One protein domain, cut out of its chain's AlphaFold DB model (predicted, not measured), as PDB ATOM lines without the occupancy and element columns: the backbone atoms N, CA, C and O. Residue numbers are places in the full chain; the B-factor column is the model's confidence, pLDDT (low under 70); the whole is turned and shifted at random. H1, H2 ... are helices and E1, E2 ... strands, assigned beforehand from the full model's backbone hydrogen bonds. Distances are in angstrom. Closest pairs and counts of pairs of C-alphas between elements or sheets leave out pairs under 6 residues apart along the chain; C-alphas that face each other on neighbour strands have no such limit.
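What this domain is: This is residues 32 to 160 of the 166 residues of an uncharacterized protein of Rhizobium leguminosarum (UniProt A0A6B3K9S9). A twisted, curled sheet of six strands has helices H1, H2 and H4 packed over one face, with H4 over the edge strand E1, and the hairpin of H3 and H4 packs on H1 to make a three-helix bundle with it. H3 stays off the sheet. The printed part has 129 residues, in the order H1 E1 E2 E3 E4 E5 E6 H2 H3 H4; the sheet runs E1 E2 E3 E4 E5 E6, all antiparallel. The class is mixed, helices and strands. It is compact, with a radius of gyration of the C-alphas of 13.8 A and spans of 37 by 29 by 26 A.

Where its parts are: Find C-alpha 32 at (16.570, 8.257, -32.617); from there H1 runs 18.4 A to residue 44. Then come the strands E1, residues 49 to 52, E2, 56 to 62, E3, 65 to 71, 19.4 A long, and E4, 74 to 82, 22.2 A long. The longest strand, E5, starts with C-alpha 85 at (29.204, 12.150, -60.332) and spans 28.8 A to residue 94; E6 is residues 98 to 101. H2 is residues 114 to 123, H3 residues 132 to 141. H4, residues 147 to 159, is 18.4 A long and ends with C-alpha 159 at (21.475, 12.599, -26.322).

How they stand to each other: Start with the sheet, a meander, each strand the antiparallel neighbour of the one before. Look for N 51 and O 57 at 2.9 A between E1 and E2, N 58 and O 68 at 2.9 A between E2 and E3, and N 79 and O 67 at 2.8 A between E3 and E4. E4 bends by 62 degrees at residue 77. E5 is staggered: residues 85 to 90 pair with E4, with N 80 and O 87 at 2.9 A, and residues 91 to 94 with E6, with N 92 and O 100 at 2.9 A. H1, H2 and H4 are on one face of the sheet, two layers, helices over a sheet. The closest C-alphas of H1 and E2 are Tyr 38 and Cys 58, 6.9 A; of H2 and E6, Phe 99 and Asn 123, 6.2 A; of H4 and E1, Ile 52 and Thr 149, 6.4 A. H1, H3 and H4 form a bundle, helices side by side. H1 touches H3, closest C-alphas Thr 36 and Cys 132 at 4.3 A, at a shallow tilt of 21 degrees, the same way. H3 and H4, a helical hairpin, touch at Glu 133 and Ile 154, C-alphas 4.8 A apart, at a shallow tilt of 9 degrees, opposite ways. H2 and H4 are apart. Every O i to N i+4 pair is within hydrogen-bond range in H1 and H4, but 3 of 6 in H2 and 5 of 6 in H3.

The domain as a whole: The farthest C-alphas, Gly 104 and Leu 141, are 40.1 A apart. The printed part has no cut. The link from E6 to H2 is long, 12 residues. The mean pLDDT of the printed part is 94.1, and no printed residue is under 70.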
ATOM      1  N   ARG A  32      16.541   9.511 -33.398       90.94
ATOM      2  CA  ARG A  32      16.570   8.257 -32.617       90.94
ATOM      3  C   ARG A  32      16.406   7.034 -33.520       90.94
ATOM      4  O   ARG A  32      17.150   6.075 -33.363       90.94
ATOM      5  N   GLU A  33      15.462   7.067 -34.451       91.50
ATOM      6  CA  GLU A  33      15.171   5.950 -35.353       91.50
ATOM      7  C   GLU A  33      16.306   5.726 -36.348       91.50
ATOM      8  O   GLU A  33      16.746   4.594 -36.529       91.50
ATOM      9  N   ALA A  34      16.865   6.798 -36.917       94.00
ATOM     10  CA  ALA A  34      18.049   6.711 -37.769       94.00
ATOM     11  C   ALA A  34      19.255   6.113 -37.014       94.00
ATOM     12  O   ALA A  34      20.005   5.305 -37.567       94.00
ATOM     13  N   LEU A  35      19.426   6.455 -35.730       95.06
ATOM     14  CA  LEU A  35      20.448   5.846 -34.877       95.06
ATOM     15  C   LEU A  35      20.156   4.360 -34.606       95.06
ATOM     16  O   LEU A  35      21.070   3.541 -34.723       95.06
ATOM     17  N   THR A  36      18.909   3.988 -34.299       94.25
ATOM     18  CA  THR A  36      18.512   2.581 -34.110       94.25
ATOM     19  C   THR A  36      18.734   1.760 -35.385       94.25
ATOM     20  O   THR A  36      19.287   0.658 -35.314       94.25
ATOM     21  N   LEU A  37      18.399   2.307 -36.560       94.94
ATOM     22  CA  LEU A  37      18.725   1.717 -37.858       94.94
ATOM     23  C   LEU A  37      20.229   1.471 -37.976       94.94
ATOM     24  O   LEU A  37      20.629   0.368 -38.333       94.94
ATOM     25  N   TYR A  38      21.070   2.469 -37.687       96.44
ATOM     26  CA  TYR A  38      22.525   2.348 -37.831       96.44
ATOM     27  C   TYR A  38      23.100   1.233 -36.960       96.44
ATOM     28  O   TYR A  38      23.937   0.461 -37.430       96.44
ATOM     29  N   GLY A  39      22.644   1.109 -35.714       96.69
ATOM     30  CA  GLY A  39      23.109   0.043 -34.833       96.69
ATOM     31  C   GLY A  39      22.670  -1.343 -35.311       96.69
ATOM     32  O   GLY A  39      23.487  -2.264 -35.344       96.69
ATOM     33  N   ASN A  40      21.429  -1.485 -35.789       97.19
ATOM     34  CA  ASN A  40      20.940  -2.734 -36.385       97.19
ATOM     35  C   ASN A  40      21.639  -3.068 -37.716       97.19
ATOM     36  O   ASN A  40      21.979  -4.225 -37.957       97.19
ATOM     37  N   ALA A  41      21.908  -2.069 -38.557       96.38
ATOM     38  CA  ALA A  41      22.615  -2.230 -39.822       96.38
ATOM     39  C   ALA A  41      24.092  -2.596 -39.607       96.38
ATOM     40  O   ALA A  41      24.631  -3.432 -40.329       96.38
ATOM     41  N   ALA A  42      24.759  -2.028 -38.599       96.50
ATOM     42  CA  ALA A  42      26.109  -2.440 -38.216       96.50
ATOM     43  C   ALA A  42      26.124  -3.869 -37.656       96.50
ATOM     44  O   ALA A  42      27.008  -4.660 -37.990       96.50
ATOM     45  N   LEU A  43      25.124  -4.225 -36.847       95.56
ATOM     46  CA  LEU A  43      24.979  -5.567 -36.287       95.56
ATOM     47  C   LEU A  43      24.782  -6.632 -37.381       95.56
ATOM     48  O   LEU A  43      25.444  -7.672 -37.353       95.56
ATOM     49  N   SER A  44      23.916  -6.364 -38.364       94.50
ATOM     50  CA  SER A  44      23.668  -7.266 -39.498       94.50
ATOM     51  C   SER A  44      24.803  -7.279 -40.527       94.50
ATOM     52  O   SER A  44      24.893  -8.209 -41.329       94.50
ATOM     53  N   GLY A  45      25.682  -6.274 -40.499       93.12
ATOM     54  CA  GLY A  45      26.730  -6.064 -41.494       93.12
ATOM     55  C   GLY A  45      26.244  -5.376 -42.773       93.12
ATOM     56  O   GLY A  45      27.010  -5.296 -43.731       93.12
ATOM     57  N   LEU A  46      25.003  -4.872 -42.804       94.94
ATOM     58  CA  LEU A  46      24.533  -3.983 -43.869       94.94
ATOM     59  C   LEU A  46      25.353  -2.688 -43.900       94.94
ATOM     60  O   LEU A  46      25.699  -2.204 -44.974       94.94
ATOM     61  N   CYS A  47      25.674  -2.164 -42.718       95.75
ATOM     62  CA  CYS A  47      26.594  -1.057 -42.547       95.75
ATOM     63  C   CYS A  47      28.022  -1.585 -42.431       95.75
ATOM     64  O   CYS A  47      28.378  -2.207 -41.427       95.75
ATOM     65  N   ARG A  48      28.841  -1.358 -43.457       94.00
ATOM     66  CA  ARG A  48      30.217  -1.871 -43.515       94.00
ATOM     67  C   ARG A  48      31.172  -1.058 -42.664       94.00
ATOM     68  O   ARG A  48      32.064  -1.616 -42.025       94.00
ATOM     69  N   HIS A  49      30.954   0.250 -42.634       94.81
ATOM     70  CA  HIS A  49      31.727   1.179 -41.838       94.81
ATOM     71  C   HIS A  49      30.819   2.231 -41.208       94.81
ATOM     72  O   HIS A  49      29.901   2.738 -41.848       94.81
ATOM     73  N   LEU A  50      31.112   2.567 -39.949       96.44
ATOM     74  CA  LEU A  50      30.459   3.645 -39.219       96.44
ATOM     75  C   LEU A  50      31.459   4.762 -38.907       96.44
ATOM     76  O   LEU A  50      32.398   4.571 -38.127       96.44
ATOM     77  N   GLY A  51      31.219   5.934 -39.495       94.00
ATOM     78  CA  GLY A  51      32.037   7.131 -39.330       94.00
ATOM     79  C   GLY A  51      31.548   8.023 -38.187       94.00
ATOM     80  O   GLY A  51      30.382   8.396 -38.131       94.00
ATOM     81  N   ILE A  52      32.461   8.438 -37.306       92.88
ATOM     82  CA  ILE A  52      32.178   9.276 -36.121       92.88
ATOM     83  C   ILE A  52      32.504  10.766 -36.343       92.88
ATOM     84  O   ILE A  52      32.931  11.476 -35.430       92.88
ATOM     85  N   ASN A  53      32.371  11.230 -37.585       85.94
ATOM     86  CA  ASN A  53      32.808  12.555 -38.022       85.94
ATOM     87  C   ASN A  53      31.708  13.612 -37.792       85.94
ATOM     88  O   ASN A  53      30.695  13.361 -37.139       85.94
ATOM     89  N   LYS A  54      31.888  14.820 -38.353       82.56
ATOM     90  CA  LYS A  54      30.869  15.894 -38.320       82.56
ATOM     91  C   LYS A  54      29.517  15.455 -38.892       82.56
ATOM     92  O   LYS A  54      28.490  15.992 -38.490       82.56
ATOM     93  N   GLN A  55      29.529  14.506 -39.816       86.50
ATOM     94  CA  GLN A  55      28.353  13.755 -40.219       86.50
ATOM     95  C   GLN A  55      28.552  12.296 -39.813       86.50
ATOM     96  O   GLN A  55      29.671  11.778 -39.872       86.50
ATOM     97  N   TRP A  56      27.474  11.666 -39.366       94.00
ATOM     98  CA  TRP A  56      27.452  10.268 -38.973       94.00
ATOM     99  C   TRP A  56      27.181   9.461 -40.228       94.00
ATOM    100  O   TRP A  56      26.131   9.619 -40.848       94.00
ATOM    101  N   VAL A  57      28.160   8.655 -40.620       96.19
ATOM    102  CA  VAL A  57      28.154   7.952 -41.904       96.19
ATOM    103  C   VAL A  57      27.962   6.470 -41.659       96.19
ATOM    104  O   VAL A  57      28.603   5.916 -40.767       96.19
ATOM    105  N   CYS A  58      27.110   5.851 -42.465       96.94
ATOM    106  CA  CYS A  58      27.006   4.413 -42.600       96.94
ATOM    107  C   CYS A  58      27.250   4.012 -44.057       96.94
ATOM    108  O   CYS A  58      26.398   4.238 -44.914       96.94
ATOM    109  N   GLU A  59      28.404   3.409 -44.319       96.56
ATOM    110  CA  GLU A  59      28.798   2.956 -45.655       96.56
ATOM    111  C   GLU A  59      28.034   1.671 -46.021       96.56
ATOM    112  O   GLU A  59      28.110   0.661 -45.311       96.56
ATOM    113  N   LEU A  60      27.287   1.702 -47.128       95.81
ATOM    114  CA  LEU A  60      26.472   0.588 -47.628       95.81
ATOM    115  C   LEU A  60      27.148  -0.206 -48.761       95.81
ATOM    116  O   LEU A  60      26.768  -1.363 -48.992       95.81
ATOM    117  N   SER A  61      28.067   0.419 -49.510       92.31
ATOM    118  CA  SER A  61      28.776  -0.146 -50.674       92.31
ATOM    119  C   SER A  61      30.009   0.690 -51.054       92.31
ATOM    120  O   SER A  61      29.946   1.908 -50.947       92.31
ATOM    121  N   ASP A  62      31.070   0.046 -51.569       86.94
ATOM    122  CA  ASP A  62      32.263   0.720 -52.136       86.94
ATOM    123  C   ASP A  62      32.152   1.017 -53.641       86.94
ATOM    124  O   ASP A  62      32.801   1.940 -54.130       86.94
ATOM    125  N   ASP A  63      31.404   0.204 -54.401       88.81
ATOM    126  CA  ASP A  63      31.263   0.371 -55.856       88.81
ATOM    127  C   ASP A  63      29.797   0.259 -56.329       88.81
ATOM    128  O   ASP A  63      29.226  -0.839 -56.335       88.81
ATOM    129  N   PRO A  64      29.163   1.379 -56.725       92.12
ATOM    130  CA  PRO A  64      29.627   2.741 -56.450       92.12
ATOM    131  C   PRO A  64      29.697   2.994 -54.935       92.12
ATOM    132  O   PRO A  64      29.128   2.226 -54.153       92.12
ATOM    133  N   ASP A  65      30.373   4.069 -54.536       96.19
ATOM    134  CA  ASP A  65      30.411   4.520 -53.143       96.19
ATOM    135  C   ASP A  65      29.002   4.994 -52.756       96.19
ATOM    136  O   ASP A  65      28.431   5.894 -53.390       96.19
ATOM    137  N   ILE A  66      28.412   4.311 -51.774       97.00
ATOM    138  CA  ILE A  66      27.064   4.575 -51.287       97.00
ATOM    139  C   ILE A  66      27.093   4.691 -49.777       97.00
ATOM    140  O   ILE A  66      27.254   3.697 -49.067       97.00
ATOM    141  N   ASP A  67      26.772   5.886 -49.307       96.56
ATOM    142  CA  ASP A  67      26.689   6.208 -47.894       96.56
ATOM    143  C   ASP A  67      25.260   6.563 -47.509       96.56
ATOM    144  O   ASP A  67      24.581   7.318 -48.204       96.56
ATOM    145  N   LEU A  68      24.831   6.108 -46.338       96.25
ATOM    146  CA  LEU A  68      23.857   6.850 -45.553       96.25
ATOM    147  C   LEU A  68      24.586   7.894 -44.727       96.25
ATOM    148  O   LEU A  68      25.670   7.644 -44.202       96.25
ATOM    149  N   THR A  69      23.984   9.065 -44.572       95.19
ATOM    150  CA  THR A  69      24.580  10.138 -43.783       95.19
ATOM    151  C   THR A  69      23.509  10.961 -43.079       95.19
ATOM    152  O   THR A  69      22.487  11.292 -43.675       95.19
ATOM    153  N   PHE A  70      23.737  11.294 -41.807       94.12
ATOM    154  CA  PHE A  70      22.906  12.232 -41.043       94.12
ATOM    155  C   PHE A  70      23.660  12.805 -39.840       94.12
ATOM    156  O   PHE A  70      24.762  12.371 -39.513       94.12
ATOM    157  N   ASN A  71      23.079  13.800 -39.179       89.62
ATOM    158  CA  ASN A  71      23.421  14.208 -37.816       89.62
ATOM    159  C   ASN A  71      22.237  15.000 -37.231       89.62
ATOM    160  O   ASN A  71      21.204  15.141 -37.879       89.62
ATOM    161  N   ALA A  72      22.396  15.585 -36.045       83.69
ATOM    162  CA  ALA A  72      21.347  16.392 -35.410       83.69
ATOM    163  C   ALA A  72      20.866  17.620 -36.226       83.69
ATOM    164  O   ALA A  72      19.855  18.218 -35.879       83.69
ATOM    165  N   ALA A  73      21.593  18.035 -37.267       85.88
ATOM    166  CA  ALA A  73      21.285  19.195 -38.107       85.88
ATOM    167  C   ALA A  73      21.125  18.844 -39.599       85.88
ATOM    168  O   ALA A  73      21.006  19.736 -40.436       85.88
ATOM    169  N   THR A  74      21.204  17.569 -39.973       89.88
ATOM    170  CA  THR A  74      21.167  17.116 -41.365       89.88
ATOM    171  C   THR A  74      20.328  15.856 -41.432       89.88
ATOM    172  O   THR A  74      20.706  14.843 -40.844       89.88
ATOM    173  N   ALA A  75      19.218  15.937 -42.166       92.94
ATOM    174  CA  ALA A  75      18.303  14.825 -42.376       92.94
ATOM    175  C   ALA A  75      19.014  13.607 -42.979       92.94
ATOM    176  O   ALA A  75      20.014  13.740 -43.700       92.94
ATOM    177  N   LEU A  76      18.478  12.421 -42.693       95.19
ATOM    178  CA  LEU A  76      18.994  11.171 -43.233       95.19
ATOM    179  C   LEU A  76      18.895  11.167 -44.756       95.19
ATOM    180  O   LEU A  76      17.819  11.322 -45.322       95.19
ATOM    181  N   HIS A  77      20.026  10.983 -45.425       95.94
ATOM    182  CA  HIS A  77      20.091  10.945 -46.880       95.94
ATOM    183  C   HIS A  77      21.040   9.854 -47.357       95.94
ATOM    184  O   HIS A  77      21.977   9.470 -46.655       95.94
ATOM    185  N   ILE A  78      20.784   9.369 -48.572       96.75
ATOM    186  CA  ILE A  78      21.697   8.491 -49.302       96.75
ATOM    187  C   ILE A  78      22.541   9.362 -50.221       96.75
ATOM    188  O   ILE A  78      21.989  10.105 -51.034       96.75
ATOM    189  N   THR A  79      23.858   9.240 -50.123       97.12
ATOM    190  CA  THR A  79      24.817   9.830 -51.057       97.12
ATOM    191  C   THR A  79      25.336   8.747 -51.993       97.12
ATOM    192  O   THR A  79      25.609   7.631 -51.565       97.12
ATOM    193  N   VAL A  80      25.456   9.082 -53.275       97.81
ATOM    194  CA  VAL A  80      26.073   8.237 -54.299       97.81
ATOM    195  C   VAL A  80      27.276   8.972 -54.854       97.81
ATOM    196  O   VAL A  80      27.122  10.097 -55.337       97.81
ATOM    197  N   ARG A  81      28.445   8.330 -54.846       97.44
ATOM    198  CA  ARG A  81      29.652   8.842 -55.499       97.44
ATOM    199  C   ARG A  81      30.175   7.841 -56.519       97.44
ATOM    200  O   ARG A  81      30.313   6.646 -56.275       97.44
ATOM    201  N   THR A  82      30.465   8.358 -57.699       94.69
ATOM    202  CA  THR A  82      31.153   7.669 -58.788       94.69
ATOM    203  C   THR A  82      32.303   8.560 -59.262       94.69
ATOM    204  O   THR A  82      32.331   9.748 -58.933       94.69
ATOM    205  N   PRO A  83      33.237   8.061 -60.093       95.19
ATOM    206  CA  PRO A  83      34.341   8.885 -60.594       95.19
ATOM    207  C   PRO A  83      33.915  10.164 -61.337       95.19
ATOM    208  O   PRO A  83      34.723  11.074 -61.498       95.19
ATOM    209  N   THR A  84      32.671  10.237 -61.822       96.38
ATOM    210  CA  THR A  84      32.173  11.354 -62.640       96.38
ATOM    211  C   THR A  84      30.941  12.046 -62.058       96.38
ATOM    212  O   THR A  84      30.396  12.938 -62.707       96.38
ATOM    213  N   CYS A  85      30.432  11.611 -60.906       97.75
ATOM    214  CA  CYS A  85      29.204  12.150 -60.332       97.75
ATOM    215  C   CYS A  85      29.166  11.964 -58.817       97.75
ATOM    216  O   CYS A  85      29.470  10.889 -58.313       97.75
ATOM    217  N   GLU A  86      28.703  12.991 -58.118       97.62
ATOM    218  CA  GLU A  86      28.294  12.914 -56.722       97.62
ATOM    219  C   GLU A  86      26.922  13.569 -56.587       97.62
ATOM    220  O   GLU A  86      26.647  14.611 -57.187       97.62
ATOM    221  N   GLY A  87      26.043  12.944 -55.816       97.44
ATOM    222  CA  GLY A  87      24.740  13.503 -55.498       97.44
ATOM    223  C   GLY A  87      24.104  12.771 -54.331       97.44
ATOM    224  O   GLY A  87      24.606  11.740 -53.884       97.44
ATOM    225  N   ASN A  88      22.977  13.284 -53.853       97.00
ATOM    226  CA  ASN A  88      22.254  12.680 -52.745       97.00
ATOM    227  C   ASN A  88      20.737  12.753 -52.926       97.00
ATOM    228  O   ASN A  88      20.228  13.346 -53.880       97.00
ATOM    229  N   SER A  89      20.036  12.091 -52.014       96.38
ATOM    230  CA  SER A  89      18.587  12.134 -51.892       96.38
ATOM    231  C   SER A  89      18.193  11.920 -50.437       96.38
ATOM    232  O   SER A  89      18.667  10.975 -49.800       96.38
ATOM    233  N   VAL A  90      17.347  12.806 -49.913       96.56
ATOM    234  CA  VAL A  90      16.849  12.728 -48.531       96.56
ATOM    235  C   VAL A  90      15.800  11.619 -48.409       96.56
ATOM    236  O   VAL A  90      14.974  11.423 -49.305       96.56
ATOM    237  N   LEU A  91      15.858  10.885 -47.301       95.44
ATOM    238  CA  LEU A  91      14.904   9.843 -46.940       95.44
ATOM    239  C   LEU A  91      13.806  10.396 -46.036       95.44
ATOM    240  O   LEU A  91      14.039  11.324 -45.269       95.44
ATOM    241  N   ASP A  92      12.632   9.784 -46.119       93.50
ATOM    242  CA  ASP A  92      11.468  10.081 -45.283       93.50
ATOM    243  C   ASP A  92      10.854   8.794 -44.730       93.50
ATOM    244  O   ASP A  92      11.130   7.703 -45.240       93.50
ATOM    245  N   GLY A  93       9.966   8.940 -43.752       90.88
ATOM    246  CA  GLY A  93       9.199   7.852 -43.155       90.88
ATOM    247  C   GLY A  93       9.848   7.248 -41.912       90.88
ATOM    248  O   GLY A  93      10.732   7.837 -41.295       90.88
ATOM    249  N   GLU A  94       9.384   6.056 -41.550       88.94
ATOM    250  CA  GLU A  94       9.725   5.392 -40.290       88.94
ATOM    251  C   GLU A  94      10.429   4.060 -40.563       88.94
ATOM    252  O   GLU A  94      10.109   3.333 -41.510       88.94
ATOM    253  N   TRP A  95      11.374   3.700 -39.703       85.88
ATOM    254  CA  TRP A  95      11.957   2.362 -39.701       85.88
ATOM    255  C   TRP A  95      11.404   1.552 -38.528       85.88
ATOM    256  O   TRP A  95      11.292   2.103 -37.434       85.88
ATOM    257  N   PRO A  96      11.100   0.252 -38.712       87.88
ATOM    258  CA  PRO A  96      11.379  -0.580 -39.890       87.88
ATOM    259  C   PRO A  96      10.360  -0.487 -41.040       87.88
ATOM    260  O   PRO A  96       9.191  -0.171 -40.847       87.88
ATOM    261  N   ALA A  97      10.827  -0.845 -42.243       87.38
ATOM    262  CA  ALA A  97      10.060  -1.105 -43.471       87.38
ATOM    263  C   ALA A  97       9.296   0.055 -44.146       87.38
ATOM    264  O   ALA A  97       8.785  -0.155 -45.249       87.38
ATOM    265  N   ASN A  98       9.235   1.255 -43.562       90.25
ATOM    266  CA  ASN A  98       8.461   2.378 -44.103       90.25
ATOM    267  C   ASN A  98       9.326   3.560 -44.563       90.25
ATOM    268  O   ASN A  98       8.823   4.681 -44.652       90.25
ATOM    269  N   PHE A  99      10.599   3.333 -44.906       91.88
ATOM    270  CA  PHE A  99      11.389   4.368 -45.562       91.88
ATOM    271  C   PHE A  99      10.983   4.569 -47.012       91.88
ATOM    272  O   PHE A  99      10.771   3.623 -47.777       91.88
ATOM    273  N   GLY A 100      10.978   5.835 -47.408       93.62
ATOM    274  CA  GLY A 100      10.839   6.279 -48.779       93.62
ATOM    275  C   GLY A 100      11.882   7.328 -49.140       93.62
ATOM    276  O   GLY A 100      12.630   7.828 -48.305       93.62
ATOM    277  N   ILE A 101      11.906   7.674 -50.424       95.12
ATOM    278  CA  ILE A 101      12.546   8.909 -50.877       95.12
ATOM    279  C   ILE A 101      11.590  10.059 -50.570       95.12
ATOM    280  O   ILE A 101      10.410   9.980 -50.924       95.12
ATOM    281  N   ALA A 102      12.107  11.115 -49.955       94.94
ATOM    282  CA  ALA A 102      11.347  12.309 -49.634       94.94
ATOM    283  C   ALA A 102      10.680  12.941 -50.864       94.94
ATOM    284  O   ALA A 102      11.177  12.860 -51.994       94.94
ATOM    285  N   THR A 103       9.557  13.624 -50.643       93.88
ATOM    286  CA  THR A 103       8.862  14.340 -51.720       93.88
ATOM    287  C   THR A 103       9.794  15.372 -52.365       93.88
ATOM    288  O   THR A 103      10.483  16.121 -51.682       93.88
ATOM    289  N   GLY A 104       9.843  15.387 -53.700       93.50
ATOM    290  CA  GLY A 104      10.702  16.296 -54.467       93.50
ATOM    291  C   GLY A 104      12.168  15.862 -54.599       93.50
ATOM    292  O   GLY A 104      12.902  16.479 -55.367       93.50
ATOM    293  N   GLN A 105      12.598  14.790 -53.927       95.94
ATOM    294  CA  GLN A 105      13.968  14.284 -54.019       95.94
ATOM    295  C   GLN A 105      14.151  13.257 -55.156       95.94
ATOM    296  O   GLN A 105      13.207  12.553 -55.543       95.94
ATOM    297  N   PRO A 106      15.363  13.146 -55.734       95.94
ATOM    298  CA  PRO A 106      15.609  12.249 -56.854       95.94
ATOM    299  C   PRO A 106      15.566  10.781 -56.416       95.94
ATOM    300  O   PRO A 106      16.275  10.363 -55.506       95.94
ATOM    301  N   LYS A 107      14.796   9.949 -57.125       95.75
ATOM    302  CA  LYS A 107      14.804   8.483 -56.931       95.75
ATOM    303  C   LYS A 107      16.017   7.797 -57.571       95.75
ATOM    304  O   LYS A 107      16.302   6.638 -57.277       95.75
ATOM    305  N   LYS A 108      16.718   8.499 -58.463       96.62
ATOM    306  CA  LYS A 108      17.919   8.038 -59.163       96.62
ATOM    307  C   LYS A 108      19.004   9.100 -59.025       96.62
ATOM    308  O   LYS A 108      18.770  10.245 -59.395       96.62
ATOM    309  N   VAL A 109      20.180   8.717 -58.545       96.69
ATOM    310  CA  VAL A 109      21.321   9.618 -58.330       96.69
ATOM    311  C   VAL A 109      22.538   9.007 -59.009       96.69
ATOM    312  O   VAL A 109      22.768   7.812 -58.872       96.69
ATOM    313  N   CYS A 110      23.282   9.781 -59.800       96.19
ATOM    314  CA  CYS A 110      24.452   9.281 -60.538       96.19
ATOM    315  C   CYS A 110      24.188   7.999 -61.352       96.19
ATOM    316  O   CYS A 110      25.020   7.103 -61.421       96.19
ATOM    317  N   ASN A 111      23.008   7.913 -61.977       93.94
ATOM    318  CA  ASN A 111      22.503   6.730 -62.684       93.94
ATOM    319  C   ASN A 111      22.245   5.471 -61.834       93.94
ATOM    320  O   ASN A 111      21.886   4.438 -62.395       93.94
ATOM    321  N   VAL A 112      22.292   5.576 -60.511       94.44
ATOM    322  CA  VAL A 112      21.952   4.511 -59.566       94.44
ATOM    323  C   VAL A 112      20.510   4.676 -59.092       94.44
ATOM    324  O   VAL A 112      20.129   5.736 -58.599       94.44
ATOM    325  N   GLU A 113      19.689   3.634 -59.237       95.12
ATOM    326  CA  GLU A 113      18.319   3.591 -58.701       95.12
ATOM    327  C   GLU A 113      18.342   3.370 -57.182       95.12
ATOM    328  O   GLU A 113      18.263   2.241 -56.697       95.12
ATOM    329  N   ILE A 114      18.470   4.455 -56.417       94.56
ATOM    330  CA  ILE A 114      18.629   4.373 -54.961       94.56
ATOM    331  C   ILE A 114      17.392   3.823 -54.244       94.56
ATOM    332  O   ILE A 114      17.531   3.062 -53.288       94.56
ATOM    333  N   TYR A 115      16.191   4.137 -54.741       90.94
ATOM    334  CA  TYR A 115      14.941   3.681 -54.128       90.94
ATOM    335  C   TYR A 115      14.821   2.150 -54.142       90.94
ATOM    336  O   TYR A 115      14.410   1.548 -53.163       90.94
ATOM    337  N   LYS A 116      15.233   1.510 -55.238       87.62
ATOM    338  CA  LYS A 116      15.092   0.065 -55.422       87.62
ATOM    339  C   LYS A 116      16.279  -0.713 -54.870       87.62
ATOM    340  O   LYS A 116      16.129  -1.777 -54.289       87.62
ATOM    341  N   ASN A 117      17.490  -0.204 -55.074       86.56
ATOM    342  CA  ASN A 117      18.686  -0.976 -54.744       86.56
ATOM    343  C   ASN A 117      19.145  -0.777 -53.301       86.56
ATOM    344  O   ASN A 117      19.866  -1.630 -52.797       86.56
ATOM    345  N   TYR A 118      18.759   0.324 -52.647       94.06
ATOM    346  CA  TYR A 118      19.261   0.674 -51.316       94.06
ATOM    347  C   TYR A 118      18.139   0.937 -50.319       94.06
ATOM    348  O   TYR A 118      18.181   0.354 -49.241       94.06
ATOM    349  N   VAL A 119      17.100   1.704 -50.667       93.75
ATOM    350  CA  VAL A 119      15.963   1.898 -49.745       93.75
ATOM    351  C   VAL A 119      15.242   0.573 -49.472       93.75
ATOM    352  O   VAL A 119      14.994   0.267 -48.310       93.75
ATOM    353  N   ASP A 120      15.036  -0.288 -50.476       92.25
ATOM    354  CA  ASP A 120      14.484  -1.637 -50.246       92.25
ATOM    355  C   ASP A 120      15.356  -2.483 -49.297       92.25
ATOM    356  O   ASP A 120      14.824  -3.216 -48.465       92.25
ATOM    357  N   ARG A 121      16.693  -2.362 -49.354       93.00
ATOM    358  CA  ARG A 121      17.602  -3.053 -48.415       93.00
ATOM    359  C   ARG A 121      17.464  -2.517 -46.993       93.00
ATOM    360  O   ARG A 121      17.515  -3.300 -46.052       93.00
ATOM    361  N   LEU A 122      17.290  -1.205 -46.841       94.12
ATOM    362  CA  LEU A 122      17.054  -0.574 -45.540       94.12
ATOM    363  C   LEU A 122      15.694  -0.972 -44.967       94.12
ATOM    364  O   LEU A 122      15.593  -1.261 -43.781       94.12
ATOM    365  N   ASN A 123      14.669  -1.070 -45.809       92.75
ATOM    366  CA  ASN A 123      13.349  -1.547 -45.405       92.75
ATOM    367  C   ASN A 123      13.333  -3.045 -45.082       92.75
ATOM    368  O   ASN A 123      12.577  -3.476 -44.217       92.75
ATOM    369  N   ALA A 124      14.189  -3.834 -45.732       92.25
ATOM    370  CA  ALA A 124      14.379  -5.248 -45.428       92.25
ATOM    371  C   ALA A 124      15.260  -5.497 -44.191       92.25
ATOM    372  O   ALA A 124      15.358  -6.642 -43.746       92.25
ATOM    373  N   GLN A 125      15.910  -4.466 -43.635       92.50
ATOM    374  CA  GLN A 125      16.716  -4.585 -42.424       92.50
ATOM    375  C   GLN A 125      15.791  -4.798 -41.214       92.50
ATOM    376  O   GLN A 125      15.054  -3.875 -40.856       92.50
ATOM    377  N   PRO A 126      15.827  -5.971 -40.555       86.44
ATOM    378  CA  PRO A 126      14.966  -6.232 -39.411       86.44
ATOM    379  C   PRO A 126      15.393  -5.410 -38.195       86.44
ATOM    380  O   PRO A 126      16.587  -5.158 -37.983       86.44
ATOM    381  N   GLU A 127      14.414  -5.073 -37.357       88.81
ATOM    382  CA  GLU A 127      14.659  -4.618 -35.993       88.81
ATOM    383  C   GLU A 127      15.029  -5.817 -35.119       88.81
ATOM    384  O   GLU A 127      14.178  -6.539 -34.609       88.81
ATOM    385  N   ILE A 128      16.333  -6.072 -35.009       90.06
ATOM    386  CA  ILE A 128      16.883  -7.141 -34.169       90.06
ATOM    387  C   ILE A 128      16.888  -6.678 -32.710       90.06
ATOM    388  O   ILE A 128      16.560  -7.448 -31.809       90.06
ATOM    389  N   ILE A 129      17.279  -5.420 -32.486       92.31
ATOM    390  CA  ILE A 129      17.344  -4.783 -31.173       92.31
ATOM    391  C   ILE A 129      16.650  -3.415 -31.266       92.31
ATOM    392  O   ILE A 129      17.199  -2.521 -31.920       92.31
ATOM    393  N   PRO A 130      15.483  -3.235 -30.620       90.12
ATOM    394  CA  PRO A 130      14.742  -1.972 -30.647       90.12
ATOM    395  C   PRO A 130      15.447  -0.836 -29.902       90.12
ATOM    396  O   PRO A 130      15.318   0.341 -30.245       90.12
ATOM    397  N   GLU A 131      16.210  -1.155 -28.853       93.50
ATOM    398  CA  GLU A 131      16.912  -0.129 -28.093       93.50
ATOM    399  C   GLU A 131      18.181   0.331 -28.823       93.50
ATOM    400  O   GLU A 131      19.150  -0.418 -28.977       93.50
ATOM    401  N   CYS A 132      18.183   1.611 -29.204       94.12
ATOM    402  CA  CYS A 132      19.285   2.304 -29.873       94.12
ATOM    403  C   CYS A 132      20.654   1.960 -29.265       94.12
ATOM    404  O   CYS A 132      21.530   1.438 -29.950       94.12
ATOM    405  N   GLU A 133      20.828   2.167 -27.960       97.31
ATOM    406  CA  GLU A 133      22.088   1.942 -27.250       97.31
ATOM    407  C   GLU A 133      22.532   0.469 -27.319       97.31
ATOM    408  O   GLU A 133      23.696   0.170 -27.611       97.31
ATOM    409  N   ASN A 134      21.593  -0.455 -27.091       97.56
ATOM    410  CA  ASN A 134      21.868  -1.890 -27.037       97.56
ATOM    411  C   ASN A 134      22.289  -2.434 -28.404       97.56
ATOM    412  O   ASN A 134      23.133  -3.329 -28.472       97.56
ATOM    413  N   SER A 135      21.748  -1.884 -29.496       97.12
ATOM    414  CA  SER A 135      22.104  -2.310 -30.852       97.12
ATOM    415  C   SER A 135      23.586  -2.049 -31.170       97.12
ATOM    416  O   SER A 135      24.283  -2.938 -31.667       97.12
ATOM    417  N   PHE A 136      24.129  -0.893 -30.763       98.06
ATOM    418  CA  PHE A 136      25.562  -0.592 -30.893       98.06
ATOM    419  C   PHE A 136      26.426  -1.407 -29.928       98.06
ATOM    420  O   PHE A 136      27.524  -1.834 -30.296       98.06
ATOM    421  N   GLN A 137      25.947  -1.665 -28.707       98.25
ATOM    422  CA  GLN A 137      26.654  -2.541 -27.773       98.25
ATOM    423  C   GLN A 137      26.778  -3.964 -28.334       98.25
ATOM    424  O   GLN A 137      27.859  -4.551 -28.286       98.25
ATOM    425  N   ALA A 138      25.709  -4.501 -28.921       97.62
ATOM    426  CA  ALA A 138      25.725  -5.805 -29.572       97.62
ATOM    427  C   ALA A 138      26.667  -5.827 -30.785       97.62
ATOM    428  O   ALA A 138      27.482  -6.742 -30.907       97.62
ATOM    429  N   ALA A 139      26.630  -4.799 -31.640       97.31
ATOM    430  CA  ALA A 139      27.531  -4.697 -32.789       97.31
ATOM    431  C   ALA A 139      29.013  -4.684 -32.361       97.31
ATOM    432  O   ALA A 139      29.853  -5.324 -33.000       97.31
ATOM    433  N   PHE A 140      29.340  -4.016 -31.250       97.94
ATOM    434  CA  PHE A 140      30.679  -4.050 -30.659       97.94
ATOM    435  C   PHE A 140      31.066  -5.445 -30.155       97.94
ATOM    436  O   PHE A 140      32.153  -5.928 -30.469       97.94
ATOM    437  N   LEU A 141      30.176  -6.109 -29.411       97.56
ATOM    438  CA  LEU A 141      30.417  -7.460 -28.890       97.56
ATOM    439  C   LEU A 141      30.590  -8.497 -30.010       97.56
ATOM    440  O   LEU A 141      31.310  -9.473 -29.834       97.56
ATOM    441  N   MET A 142      29.983  -8.261 -31.175       96.56
ATOM    442  CA  MET A 142      30.172  -9.065 -32.386       96.56
ATOM    443  C   MET A 142      31.378  -8.636 -33.237       96.56
ATOM    444  O   MET A 142      31.544  -9.128 -34.353       96.56
ATOM    445  N   HIS A 143      32.211  -7.717 -32.742       96.00
ATOM    446  CA  HIS A 143      33.376  -7.171 -33.446       96.00
ATOM    447  C   HIS A 143      33.051  -6.540 -34.813       96.00
ATOM    448  O   HIS A 143      33.916  -6.463 -35.685       96.00
ATOM    449  N   ARG A 144      31.813  -6.065 -35.010       96.19
ATOM    450  CA  ARG A 144      31.397  -5.329 -36.219       96.19
ATOM    451  C   ARG A 144      31.853  -3.877 -36.193       96.19
ATOM    452  O   ARG A 144      32.115  -3.293 -37.236       96.19
ATOM    453  N   ILE A 145      31.981  -3.315 -34.995       97.50
ATOM    454  CA  ILE A 145      32.514  -1.974 -34.760       97.50
ATOM    455  C   ILE A 145      33.533  -1.997 -33.628       97.50
ATOM    456  O   ILE A 145      33.525  -2.889 -32.780       97.50
ATOM    457  N   ASN A 146      34.415  -1.001 -33.600       97.69
ATOM    458  CA  ASN A 146      35.381  -0.840 -32.518       97.69
ATOM    459  C   ASN A 146      34.765  -0.105 -31.308       97.69
ATOM    460  O   ASN A 146      33.676   0.472 -31.380       97.69
ATOM    461  N   ALA A 147      35.494  -0.096 -30.188       97.56
ATOM    462  CA  ALA A 147      35.031   0.503 -28.936       97.56
ATOM    463  C   ALA A 147      34.788   2.022 -29.029       97.56
ATOM    464  O   ALA A 147      33.885   2.541 -28.373       97.56
ATOM    465  N   GLN A 148      35.577   2.741 -29.834       97.62
ATOM    466  CA  GLN A 148      35.431   4.187 -30.009       97.62
ATOM    467  C   GLN A 148      34.131   4.517 -30.747       97.62
ATOM    468  O   GLN A 148      33.366   5.363 -30.284       97.62
ATOM    469  N   THR A 149      33.859   3.811 -31.845       97.75
ATOM    470  CA  THR A 149      32.621   3.936 -32.616       97.75
ATOM    471  C   THR A 149      31.409   3.587 -31.756       97.75
ATOM    472  O   THR A 149      30.467   4.372 -31.685       97.75
ATOM    473  N   ALA A 150      31.453   2.470 -31.025       98.06
ATOM    474  CA  ALA A 150      30.356   2.068 -30.147       98.06
ATOM    475  C   ALA A 150      30.060   3.126 -29.074       98.06
ATOM    476  O   ALA A 150      28.919   3.553 -28.918       98.06
ATOM    477  N   LYS A 151      31.098   3.613 -28.379       98.19
ATOM    478  CA  LYS A 151      30.960   4.664 -27.364       98.19
ATOM    479  C   LYS A 151      30.329   5.931 -27.940       98.19
ATOM    480  O   LYS A 151      29.451   6.505 -27.304       98.19
ATOM    481  N   PHE A 152      30.776   6.359 -29.118       97.44
ATOM    482  CA  PHE A 152      30.248   7.548 -29.775       97.44
ATOM    483  C   PHE A 152      28.747   7.426 -30.053       97.44
ATOM    484  O   PHE A 152      27.980   8.292 -29.638       97.44
ATOM    485  N   TYR A 153      28.314   6.346 -30.706       97.56
ATOM    486  CA  TYR A 153      26.910   6.186 -31.085       97.56
ATOM    487  C   TYR A 153      25.991   5.930 -29.889       97.56
ATOM    488  O   TYR A 153      24.894   6.479 -29.852       97.56
ATOM    489  N   ILE A 154      26.455   5.210 -28.861       97.56
ATOM    490  CA  ILE A 154      25.713   5.078 -27.597       97.56
ATOM    491  C   ILE A 154      25.475   6.461 -26.969       97.56
ATOM    492  O   ILE A 154      24.370   6.752 -26.520       97.56
ATOM    493  N   GLN A 155      26.470   7.353 -26.992       96.69
ATOM    494  CA  GLN A 155      26.286   8.728 -26.517       96.69
ATOM    495  C   GLN A 155      25.283   9.515 -27.371       96.69
ATOM    496  O   GLN A 155      24.494  10.274 -26.811       96.69
ATOM    497  N   GLN A 156      25.265   9.317 -28.696       95.38
ATOM    498  CA  GLN A 156      24.261   9.954 -29.558       95.38
ATOM    499  C   GLN A 156      22.848   9.439 -29.275       95.38
ATOM    500  O   GLN A 156      21.919  10.242 -29.224       95.38
ATOM    501  N   CYS A 157      22.682   8.139 -29.015       95.25
ATOM    502  CA  CYS A 157      21.406   7.581 -28.571       95.25
ATOM    503  C   CYS A 157      20.941   8.248 -27.267       95.25
ATOM    504  O   CYS A 157      19.817   8.734 -27.194       95.25
ATOM    505  N   MET A 158      21.813   8.362 -26.260       94.44
ATOM    506  CA  MET A 158      21.459   8.992 -24.979       94.44
ATOM    507  C   MET A 158      21.105  10.480 -25.118       94.44
ATOM    508  O   MET A 158      20.247  10.977 -24.391       94.44
ATOM    509  N   ALA A 159      21.757  11.193 -26.040       93.12
ATOM    510  CA  ALA A 159      21.475  12.599 -26.322       93.12
ATOM    511  C   ALA A 159      20.153  12.813 -27.083       93.12
ATOM    512  O   ALA A 159      19.598  13.907 -27.039       93.12
ATOM    513  N   ASN A 160      19.644  11.776 -27.750       90.62
ATOM    514  CA  ASN A 160      18.406  11.800 -28.522       90.62
ATOM    515  C   ASN A 160      17.478  10.704 -27.983       90.62
ATOM    516  O   ASN A 160      17.436   9.626 -28.568       90.62
TER     517      ASN A 160